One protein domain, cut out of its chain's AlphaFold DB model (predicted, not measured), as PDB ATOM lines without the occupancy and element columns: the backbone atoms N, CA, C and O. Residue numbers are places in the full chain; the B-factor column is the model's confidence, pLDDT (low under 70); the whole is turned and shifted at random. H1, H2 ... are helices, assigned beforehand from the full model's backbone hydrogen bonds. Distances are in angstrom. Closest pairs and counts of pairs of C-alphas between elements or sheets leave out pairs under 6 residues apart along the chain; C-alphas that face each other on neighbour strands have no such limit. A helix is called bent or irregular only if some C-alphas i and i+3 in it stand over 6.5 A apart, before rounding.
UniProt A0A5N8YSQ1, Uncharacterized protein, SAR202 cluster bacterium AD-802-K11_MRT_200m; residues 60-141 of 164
ATOM      1  N   ARG A  60     204.872 292.491 191.392       96.06
ATOM      2  CA  ARG A  60     205.587 291.519 190.563       96.06
ATOM      3  C   ARG A  60     207.045 291.352 190.990       96.06
ATOM      4  O   ARG A  60     207.622 290.309 190.734       96.06
ATOM      5  N   ASP A  61     207.646 292.322 191.659       96.69
ATOM      6  CA  ASP A  61     209.034 292.238 192.121       96.69
ATOM      7  C   ASP A  61     209.173 291.878 193.610       96.69
ATOM      8  O   ASP A  61     210.290 291.706 194.096       96.69
ATOM      9  N   ARG A  62     208.054 291.669 194.319       95.56
ATOM     10  CA  ARG A  62     208.036 291.058 195.657       95.56
ATOM     11  C   ARG A  62     208.323 289.556 195.593       95.56
ATOM     12  O   ARG A  62     208.203 288.927 194.538       95.56
ATOM     13  N   ALA A  63     208.649 288.980 196.751       95.62
ATOM     14  CA  ALA A  63     208.827 287.542 196.910       95.62
ATOM     15  C   ALA A  63     207.580 286.761 196.458       95.62
ATOM     16  O   ALA A  63     206.440 287.136 196.737       95.62
ATOM     17  N   PHE A  64     207.808 285.663 195.746       95.25
ATOM     18  CA  PHE A  64     206.748 284.806 195.247       95.25
ATOM     19  C   PHE A  64     206.119 283.974 196.371       95.25
ATOM     20  O   PHE A  64     206.749 283.086 196.947       95.25
ATOM     21  N   ASP A  65     204.836 284.230 196.616       93.44
ATOM     22  CA  ASP A  65     203.995 283.468 197.538       93.44
ATOM     23  C   ASP A  65     203.205 282.390 196.789       93.44
ATOM     24  O   ASP A  65     202.281 282.704 196.036       93.44
ATOM     25  N   TRP A  66     203.502 281.113 197.044       90.44
ATOM     26  CA  TRP A  66     202.843 279.984 196.373       90.44
ATOM     27  C   TRP A  66     201.321 280.058 196.475       90.44
ATOM     28  O   TRP A  66     200.637 280.056 195.462       90.44
ATOM     29  N   TYR A  67     200.775 280.240 197.673       92.00
ATOM     30  CA  TYR A  67     199.324 280.286 197.886       92.00
ATOM     31  C   TYR A  67     198.605 281.446 197.160       92.00
ATOM     32  O   TYR A  67     197.378 281.470 197.142       92.00
ATOM     33  N   LYS A  68     199.337 282.392 196.548       94.31
ATOM     34  CA  LYS A  68     198.801 283.512 195.752       94.31
ATOM     35  C   LYS A  68     198.969 283.334 194.238       94.31
ATOM     36  O   LYS A  68     198.713 284.277 193.496       94.31
ATOM     37  N   MET A  69     199.375 282.158 193.754       94.31
ATOM     38  CA  MET A  69     199.625 281.885 192.327       94.31
ATOM     39  C   MET A  69     198.543 282.426 191.382       94.31
ATOM     40  O   MET A  69     198.863 283.109 190.406       94.31
ATOM     41  N   GLU A  70     197.270 282.192 191.701       94.88
ATOM     42  CA  GLU A  70     196.156 282.635 190.856       94.88
ATOM     43  C   GLU A  70     196.028 284.163 190.808       94.88
ATOM     44  O   GLU A  70     195.737 284.719 189.750       94.88
ATOM     45  N   MET A  71     196.345 284.867 191.903       93.81
ATOM     46  CA  MET A  71     196.399 286.335 191.921       93.81
ATOM     47  C   MET A  71     197.491 286.884 190.996       93.81
ATOM     48  O   MET A  71     197.383 288.005 190.502       93.81
ATOM     49  N   TYR A  72     198.541 286.101 190.748       94.12
ATOM     50  CA  TYR A  72     199.617 286.441 189.816       94.12
ATOM     51  C   TYR A  72     199.308 286.043 188.367       94.12
ATOM     52  O   TYR A  72     200.132 286.270 187.480       94.12
ATOM     53  N   GLY A  73     198.130 285.464 188.111       93.00
ATOM     54  CA  GLY A  73     197.727 284.972 186.796       93.00
ATOM     55  C   GLY A  73     198.342 283.623 186.424       93.00
ATOM     56  O   GLY A  73     198.383 283.294 185.241       93.00
ATOM     57  N   ILE A  74     198.826 282.852 187.406       93.62
ATOM     58  CA  ILE A  74     199.375 281.508 187.204       93.62
ATOM     59  C   ILE A  74     198.383 280.488 187.785       93.62
ATOM     60  O   ILE A  74     198.108 280.533 188.984       93.62
ATOM     61  N   PRO A  75     197.844 279.551 186.988       93.50
ATOM     62  CA  PRO A  75     196.875 278.581 187.485       93.50
ATOM     63  C   PRO A  75     197.529 277.593 188.458       93.50
ATOM     64  O   PRO A  75     198.679 277.187 188.269       93.50
ATOM     65  N   TRP A  76     196.779 277.134 189.465       91.81
ATOM     66  CA  TRP A  76     197.286 276.172 190.456       91.81
ATOM     67  C   TRP A  76     197.767 274.852 189.836       91.81
ATOM     68  O   TRP A  76     198.697 274.220 190.340       91.81
ATOM     69  N   SER A  77     197.202 274.463 188.688       90.19
ATOM     70  CA  SER A  77     197.629 273.294 187.910       90.19
ATOM     71  C   SER A  77     199.082 273.374 187.418       90.19
ATOM     72  O   SER A  77     199.697 272.337 187.192       90.19
ATOM     73  N   ALA A  78     199.666 274.573 187.311       89.06
ATOM     74  CA  ALA A  78     201.071 274.759 186.945       89.06
ATOM     75  C   ALA A  78     202.048 274.538 188.119       89.06
ATOM     76  O   ALA A  78     203.262 274.518 187.910       89.06
ATOM     77  N   SER A  79     201.548 274.377 189.350       88.44
ATOM     78  CA  SER A  79     202.376 274.283 190.562       88.44
ATOM     79  C   SER A  79     203.413 273.165 190.485       88.44
ATOM     80  O   SER A  79     204.568 273.389 190.834       88.44
ATOM     81  N   HIS A  80     203.047 271.993 189.962       84.38
ATOM     82  CA  HIS A  80     203.952 270.847 189.870       84.38
ATOM     83  C   HIS A  80     205.206 271.148 189.030       84.38
ATOM     84  O   HIS A  80     206.327 270.952 189.499       84.38
ATOM     85  N   SER A  81     205.026 271.702 187.828       81.88
ATOM     86  CA  SER A  81     206.132 272.065 186.932       81.88
ATOM     87  C   SER A  81     207.021 273.165 187.525       81.88
ATOM     88  O   SER A  81     208.241 273.143 187.364       81.88
ATOM     89  N   LEU A  82     206.431 274.110 188.264       88.06
ATOM     90  CA  LEU A  82     207.179 275.174 188.936       88.06
ATOM     91  C   LEU A  82     207.976 274.660 190.139       88.06
ATOM     92  O   LEU A  82     209.131 275.048 190.312       88.06
ATOM     93  N   LEU A  83     207.399 273.762 190.943       87.38
ATOM     94  CA  LEU A  83     208.062 273.168 192.108       87.38
ATOM     95  C   LEU A  83     209.357 272.451 191.709       87.38
ATOM     96  O   LEU A  83     210.385 272.636 192.362       87.38
ATOM     97  N   SER A  84     209.345 271.698 190.601       82.06
ATOM     98  CA  SER A  84     210.547 271.011 190.106       82.06
ATOM     99  C   SER A  84     211.685 271.956 189.699       82.06
ATOM    100  O   SER A  84     212.847 271.555 189.684       82.06
ATOM    101  N   ALA A  85     211.373 273.220 189.407       84.25
ATOM    102  CA  ALA A  85     212.331 274.198 188.909       84.25
ATOM    103  C   ALA A  85     212.963 275.071 190.003       84.25
ATOM    104  O   ALA A  85     213.970 275.730 189.736       84.25
ATOM    105  N   ILE A  86     212.420 275.079 191.228       87.19
ATOM    106  CA  ILE A  86     212.856 275.978 192.317       87.19
ATOM    107  C   ILE A  86     214.371 275.958 192.546       87.19
ATOM    108  O   ILE A  86     214.959 277.041 192.602       87.19
ATOM    109  N   PRO A  87     215.043 274.791 192.673       88.88
ATOM    110  CA  PRO A  87     216.474 274.778 192.979       88.88
ATOM    111  C   PRO A  87     217.320 275.441 191.889       88.88
ATOM    112  O   PRO A  87     218.390 275.975 192.170       88.88
ATOM    113  N   LEU A  88     216.842 275.403 190.645       88.38
ATOM    114  CA  LEU A  88     217.503 276.015 189.498       88.38
ATOM    115  C   LEU A  88     217.169 277.500 189.394       88.38
ATOM    116  O   LEU A  88     218.062 278.314 189.185       88.38
ATOM    117  N   LEU A  89     215.905 277.860 189.604       89.69
ATOM    118  CA  LEU A  89     215.448 279.245 189.594       89.69
ATOM    119  C   LEU A  89     216.111 280.079 190.693       89.69
ATOM    120  O   LEU A  89     216.480 281.220 190.438       89.69
ATOM    121  N   ARG A  90     216.370 279.509 191.875       92.12
ATOM    122  CA  ARG A  90     217.126 280.195 192.940       92.12
ATOM    123  C   ARG A  90     218.558 280.566 192.545       92.12
ATOM    124  O   ARG A  90     219.147 281.441 193.163       92.12
ATOM    125  N   ARG A  91     219.124 279.933 191.509       88.25
ATOM    126  CA  ARG A  91     220.426 280.336 190.942       88.25
ATOM    127  C   ARG A  91     220.316 281.566 190.043       88.25
ATOM    128  O   ARG A  91     221.319 282.227 189.814       88.25
ATOM    129  N   VAL A  92     219.124 281.834 189.511       87.50
ATOM    130  CA  VAL A  92     218.820 283.043 188.738       87.50
ATOM    131  C   VAL A  92     218.547 284.202 189.686       87.50
ATOM    132  O   VAL A  92     219.068 285.296 189.496       87.50
ATOM    133  N   GLU A  93     217.717 283.965 190.700       87.88
ATOM    134  CA  GLU A  93     217.265 285.005 191.612       87.88
ATOM    135  C   GLU A  93     216.824 284.403 192.958       87.88
ATOM    136  O   GLU A  93     215.986 283.504 192.983       87.88
ATOM    137  N   ASP A  94     217.346 284.915 194.080       89.00
ATOM    138  CA  ASP A  94     216.940 284.501 195.434       89.00
ATOM    139  C   ASP A  94     216.808 285.716 196.378       89.00
ATOM    140  O   ASP A  94     217.734 286.538 196.415       89.00
ATOM    141  N   PRO A  95     215.655 285.940 197.047       92.12
ATOM    142  CA  PRO A  95     214.389 285.221 196.876       92.12
ATOM    143  C   PRO A  95     213.795 285.408 195.473       92.12
ATOM    144  O   PRO A  95     214.010 286.428 194.815       92.12
ATOM    145  N   LEU A  96     213.029 284.414 195.027       94.25
ATOM    146  CA  LEU A  96     212.352 284.436 193.732       94.25
ATOM    147  C   LEU A  96     211.262 285.505 193.712       94.25
ATOM    148  O   LEU A  96     210.336 285.448 194.520       94.25
ATOM    149  N   SER A  97     211.346 286.444 192.773       96.38
ATOM    150  CA  SER A  97     210.258 287.389 192.525       96.38
ATOM    151  C   SER A  97     209.112 286.753 191.746       96.38
ATOM    152  O   SER A  97     209.303 285.833 190.943       96.38
ATOM    153  N   VAL A  98     207.908 287.297 191.923       97.00
ATOM    154  CA  VAL A  98     206.734 286.920 191.122       97.00
ATOM    155  C   VAL A  98     207.016 287.070 189.616       97.00
ATOM    156  O   VAL A  98     206.642 286.203 188.833       97.00
ATOM    157  N   ARG A  99     207.735 288.116 189.204       96.69
ATOM    158  CA  ARG A  99     208.127 288.411 187.820       96.69
ATOM    159  C   ARG A  99     209.013 287.314 187.242       96.69
ATOM    160  O   ARG A  99     208.749 286.861 186.129       96.69
ATOM    161  N   CYS A 100     210.004 286.860 188.010       95.75
ATOM    162  CA  CYS A 100     210.866 285.742 187.632       95.75
ATOM    163  C   CYS A 100     210.041 284.473 187.372       95.75
ATOM    164  O   CYS A 100     210.169 283.844 186.319       95.75
ATOM    165  N   ILE A 101     209.113 284.145 188.277       95.56
ATOM    166  CA  ILE A 101     208.237 282.975 188.122       95.56
ATOM    167  C   ILE A 101     207.283 283.119 186.933       95.56
ATOM    168  O   ILE A 101     207.109 282.162 186.180       95.56
ATOM    169  N   ILE A 102     206.699 284.302 186.718       95.44
ATOM    170  CA  ILE A 102     205.830 284.576 185.566       95.44
ATOM    171  C   ILE A 102     206.583 284.335 184.257       95.44
ATOM    172  O   ILE A 102     206.048 283.684 183.360       95.44
ATOM    173  N   TRP A 103     207.814 284.838 184.127       94.44
ATOM    174  CA  TRP A 103     208.595 284.648 182.905       94.44
ATOM    175  C   TRP A 103     208.993 283.198 182.687       94.44
ATOM    176  O   TRP A 103     208.828 282.695 181.575       94.44
ATOM    177  N   TYR A 104     209.425 282.510 183.742       92.06
ATOM    178  CA  TYR A 104     209.705 281.083 183.660       92.06
ATOM    179  C   TYR A 104     208.472 280.305 183.192       92.06
ATOM    180  O   TYR A 104     208.541 279.554 182.221       92.06
ATOM    181  N   TRP A 105     207.318 280.543 183.820       91.31
ATOM    182  CA  TRP A 105     206.064 279.888 183.467       91.31
ATOM    183  C   TRP A 105     205.638 280.173 182.022       91.31
ATOM    184  O   TRP A 105     205.295 279.244 181.297       91.31
ATOM    185  N   ARG A 106     205.707 281.430 181.565       91.00
ATOM    186  CA  ARG A 106     205.395 281.795 180.173       91.00
ATOM    187  C   ARG A 106     206.288 281.063 179.178       91.00
ATOM    188  O   ARG A 106     205.793 280.542 178.187       91.00
ATOM    189  N   LEU A 107     207.587 280.988 179.452       89.06
ATOM    190  CA  LEU A 107     208.535 280.282 178.591       89.06
ATOM    191  C   LEU A 107     208.318 278.759 178.623       89.06
ATOM    192  O   LEU A 107     208.476 278.111 177.589       89.06
ATOM    193  N   LEU A 108     207.879 278.189 179.753       85.44
ATOM    194  CA  LEU A 108     207.393 276.802 179.813       85.44
ATOM    195  C   LEU A 108     206.211 276.558 178.863       85.44
ATOM    196  O   LEU A 108     206.146 275.499 178.251       85.44
ATOM    197  N   GLN A 109     205.291 277.518 178.718       83.06
ATOM    198  CA  GLN A 109     204.133 277.356 177.827       83.06
ATOM    199  C   GLN A 109     204.501 277.420 176.337       83.06
ATOM    200  O   GLN A 109     203.796 276.852 175.511       83.06
ATOM    201  N   VAL A 110     205.579 278.128 175.982       79.38
ATOM    202  CA  VAL A 110     205.987 278.340 174.580       79.38
ATOM    203  C   VAL A 110     206.906 277.228 174.063       79.38
ATOM    204  O   VAL A 110     206.985 277.024 172.852       79.38
ATOM    205  N   SER A 111     207.576 276.461 174.933       71.81
ATOM    206  CA  SER A 111     208.220 275.224 174.478       71.81
ATOM    207  C   SER A 111     207.154 274.242 174.016       71.81
ATOM    208  O   SER A 111     206.341 273.796 174.825       71.81
ATOM    209  N   LEU A 112     207.187 273.924 172.725       52.44
ATOM    210  CA  LEU A 112     206.132 273.294 171.924       52.44
ATOM    211  C   LEU A 112     205.542 271.964 172.440       52.44
ATOM    212  O   LEU A 112     204.530 271.540 171.899       52.44
ATOM    213  N   ASP A 113     206.077 271.367 173.509       54.94
ATOM    214  CA  ASP A 113     205.589 270.102 174.080       54.94
ATOM    215  C   ASP A 113     205.241 270.181 175.586       54.94
ATOM    216  O   ASP A 113     205.020 269.155 176.226       54.94
ATOM    217  N   GLY A 114     205.256 271.370 176.207       52.56
ATOM    218  CA  GLY A 114     205.041 271.521 177.661       52.56
ATOM    219  C   GLY A 114     206.122 270.864 178.540       52.56
ATOM    220  O   GLY A 114     206.009 270.852 179.766       52.56
ATOM    221  N   ALA A 115     207.184 270.340 177.922       53.72
ATOM    222  CA  ALA A 115     208.320 269.703 178.564       53.72
ATOM    223  C   ALA A 115     209.617 270.246 177.949       53.72
ATOM    224  O   ALA A 115     209.984 269.910 176.823       53.72
ATOM    225  N   TRP A 116     210.336 271.080 178.700       59.25
ATOM    226  CA  TRP A 116     211.708 271.423 178.336       59.25
ATOM    227  C   TRP A 116     212.598 270.212 178.571       59.25
ATOM    228  O   TRP A 116     212.618 269.638 179.664       59.25
ATOM    229  N   ARG A 117     213.351 269.828 177.543       63.81
ATOM    230  CA  ARG A 117     214.329 268.753 177.678       63.81
ATOM    231  C   ARG A 117     215.479 269.210 178.592       63.81
ATOM    232  O   ARG A 117     215.794 270.405 178.618       63.81
ATOM    233  N   PRO A 118     216.119 268.300 179.350       64.06
ATOM    234  CA  PRO A 118     217.186 268.661 180.287       64.06
ATOM    235  C   PRO A 118     218.331 269.481 179.670       64.06
ATOM    236  O   PRO A 118     218.895 270.344 180.334       64.06
ATOM    237  N   ASP A 119     218.644 269.269 178.392       68.88
ATOM    238  CA  ASP A 119     219.660 270.001 177.624       68.88
ATOM    239  C   ASP A 119     219.271 271.457 177.307       68.88
ATOM    240  O   ASP A 119     220.128 272.295 177.026       68.88
ATOM    241  N   GLN A 120     217.987 271.796 177.408       74.50
ATOM    242  CA  GLN A 120     217.461 273.125 177.099       74.50
ATOM    243  C   GLN A 120     217.183 273.974 178.349       74.50
ATOM    244  O   GLN A 120     216.967 275.184 178.235       74.50
ATOM    245  N   ILE A 121     217.259 273.378 179.546       79.12
ATOM    246  CA  ILE A 121     216.937 274.050 180.812       79.12
ATOM    247  C   ILE A 121     217.831 275.269 181.076       79.12
ATOM    248  O   ILE A 121     217.355 276.285 181.570       79.12
ATOM    249  N   GLY A 122     219.104 275.213 180.675       80.75
ATOM    250  CA  GLY A 122     220.019 276.351 180.786       80.75
ATOM    251  C   GLY A 122     219.555 277.549 179.953       80.75
ATOM    252  O   GLY A 122     219.537 278.672 180.444       80.75
ATOM    253  N   SER A 123     219.096 277.306 178.721       84.56
ATOM    254  CA  SER A 123     218.569 278.356 177.837       84.56
ATOM    255  C   SER A 123     217.303 278.989 178.416       84.56
ATOM    256  O   SER A 123     217.161 280.209 178.398       84.56
ATOM    257  N   LEU A 124     216.411 278.167 178.975       85.81
ATOM    258  CA  LEU A 124     215.195 278.622 179.645       85.81
ATOM    259  C   LEU A 124     215.505 279.534 180.841       85.81
ATOM    260  O   LEU A 124     214.894 280.595 180.975       85.81
ATOM    261  N   LEU A 125     216.466 279.160 181.689       88.88
ATOM    262  CA  LEU A 125     216.876 279.976 182.837       88.88
ATOM    263  C   LEU A 125     217.507 281.302 182.390       88.88
ATOM    264  O   LEU A 125     217.156 282.351 182.929       88.88
ATOM    265  N   THR A 126     218.359 281.285 181.362       89.25
ATOM    266  CA  THR A 126     218.956 282.506 180.795       89.25
ATOM    267  C   THR A 126     217.898 283.440 180.213       89.25
ATOM    268  O   THR A 126     217.943 284.648 180.450       89.25
ATOM    269  N   LEU A 127     216.917 282.905 179.481       90.00
ATOM    270  CA  LEU A 127     215.806 283.697 178.947       90.00
ATOM    271  C   LEU A 127     214.931 284.255 180.070       90.00
ATOM    272  O   LEU A 127     214.572 285.428 180.029       90.00
ATOM    273  N   THR A 128     214.645 283.451 181.095       92.12
ATOM    274  CA  THR A 128     213.897 283.882 182.287       92.12
ATOM    275  C   THR A 128     214.587 285.070 182.956       92.12
ATOM    276  O   THR A 128     213.947 286.096 183.190       92.12
ATOM    277  N   ALA A 129     215.896 284.965 183.207       92.12
ATOM    278  CA  ALA A 129     216.697 286.042 183.781       92.12
ATOM    279  C   ALA A 129     216.652 287.302 182.902       92.12
ATOM    280  O   ALA A 129     216.380 288.399 183.387       92.12
ATOM    281  N   SER A 130     216.857 287.127 181.593       90.81
ATOM    282  CA  SER A 130     216.935 288.224 180.623       90.81
ATOM    283  C   SER A 130     215.623 289.003 180.524       90.81
ATOM    284  O   SER A 130     215.633 290.231 180.569       90.81
ATOM    285  N   TRP A 131     214.487 288.307 180.431       93.19
ATOM    286  CA  TRP A 131     213.173 288.944 180.342       93.19
ATOM    287  C   TRP A 131     212.727 289.579 181.661       93.19
ATOM    288  O   TRP A 131     212.162 290.671 181.661       93.19
ATOM    289  N   THR A 132     213.043 288.946 182.793       94.19
ATOM    290  CA  THR A 132     212.799 289.531 184.122       94.19
ATOM    291  C   THR A 132     213.556 290.847 184.273       94.19
ATOM    292  O   THR A 132     212.990 291.850 184.706       94.19
ATOM    293  N   GLN A 133     214.822 290.862 183.862       92.38
ATOM    294  CA  GLN A 133     215.664 292.047 183.888       92.38
ATOM    295  C   GLN A 133     215.180 293.128 182.910       92.38
ATOM    296  O   GLN A 133     215.106 294.297 183.285       92.38
ATOM    297  N   TYR A 134     214.799 292.745 181.687       91.19
ATOM    298  CA  TYR A 134     214.241 293.654 180.681       91.19
ATOM    299  C   TYR A 134     213.047 294.452 181.220       91.19
ATOM    300  O   TYR A 134     213.006 295.678 181.103       91.19
ATOM    301  N   ASP A 135     212.095 293.764 181.847       93.44
ATOM    302  CA  ASP A 135     210.911 294.393 182.423       93.44
ATOM    303  C   ASP A 135     211.275 295.427 183.498       93.44
ATOM    304  O   ASP A 135     210.741 296.538 183.490       93.44
ATOM    305  N   ARG A 136     212.207 295.092 184.401       93.50
ATOM    306  CA  ARG A 136     212.669 296.007 185.460       93.50
ATOM    307  C   ARG A 136     213.300 297.254 184.875       93.50
ATOM    308  O   ARG A 136     212.975 298.366 185.279       93.50
ATOM    309  N   GLU A 137     214.177 297.075 183.898       91.81
ATOM    310  CA  GLU A 137     214.845 298.185 183.229       91.81
ATOM    311  C   GLU A 137     213.847 299.103 182.528       91.81
ATOM    312  O   GLU A 137     213.961 300.324 182.635       91.81
ATOM    313  N   LYS A 138     212.819 298.529 181.896       91.19
ATOM    314  CA  LYS A 138     211.731 299.290 181.281       91.19
ATOM    315  C   LYS A 138     210.944 300.102 182.312       91.19
ATOM    316  O   LYS A 138     210.705 301.285 182.086       91.19
ATOM    317  N   ILE A 139     210.564 299.497 183.440       93.19
ATOM    318  CA  ILE A 139     209.828 300.173 184.527       93.19
ATOM    319  C   ILE A 139     210.656 301.317 185.119       93.19
ATOM    320  O   ILE A 139     210.141 302.399 185.385       93.19
ATOM    321  N   LEU A 140     211.957 301.090 185.273       91.31
ATOM    322  CA  LEU A 140     212.905 302.051 185.821       91.31
ATOM    323  C   LEU A 140     213.393 303.089 184.799       91.31
ATOM    324  O   LEU A 140     214.248 303.912 185.128       91.31
ATOM    325  N   CYS A 141     212.858 303.069 183.572       88.31
ATOM    326  CA  CYS A 141     213.251 303.962 182.479       88.31
ATOM    327  C   CYS A 141     214.768 303.945 182.201       88.31
ATOM    328  O   CYS A 141     215.371 304.970 181.863       88.31
TER     329      CYS A 141
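This is residues 60 to 141 of the 164 residues of an uncharacterized protein of SAR202 cluster bacterium AD-802-K11_MRT_200m (UniProt A0A5N8YSQ1). One long helix, H4, runs along the longest axis, and the shorter H3 crosses it, packed on its residues 124 to 132. H1 and H2 make an arch with few contacts over the side of H3 away from H4, and the last residue of H2 comes down near H4. The 82 printed residues hold four named helices, H1, H2, H3 and H4 in chain order, and no named strand; the class is all helix. The whole is compact, with a radius of gyration of the C-alphas of 12.2 A and spans of 35 by 27 by 22 A.

Find C-alpha 118 at (217.186, 268.661, 180.287); from there H4, residues 118 to 139, runs 32.6 A to C-alpha 139 at (209.828, 300.173, 184.527). H3, residues 98 to 110, covers 18.6 A, and H2, residues 76 to 89, 18.4 A. H1, residues 66 to 72, begins at C-alpha 66, (202.843, 279.984, 196.373). Three helices are irregular: C-alphas 67 and 70 in H1 are 8.1 A apart, 84 and 87 in H2 7.6 A, and 119 and 122 in H4 7.1 A.

Look at Tyr 104 and Thr 128: their C-alphas, 5.2 A apart, are the closest where H3 and H4 touch, at a steep tilt of 49 degrees, opposite ways. H2, with residues 78 to 82, and H3, with 101 to 105, only just touch, with 3 pairs of C-alphas within 8 A; the closest are Leu 82 and Trp 105, 7.3 A. H2 and H4 are close but not clearly touching, C-alphas 89 and 125 being 6.9 A apart. H1 is likewise close to H2, at C-alphas 69 and 76, 6.5 A, and to H3, at C-alphas 72 and 98, 7.3 A, but not clearly touching either; H1 and H4 are apart. In H3 every O i to N i+4 pair is within hydrogen-bond range, against 16 of 18 in H4, 5 of 10 in H2 and 1 of 3 in H1, where 3 of 4 O i to N i+3 pairs are.

The C-alphas farthest apart, those of Asp 113 and Cys 141, are 35.7 A apart. The printed part has no cut and no long link. Check the B-factor column at residues 112 to 119, where pLDDT is under 70; the mean of the printed part is 87.1.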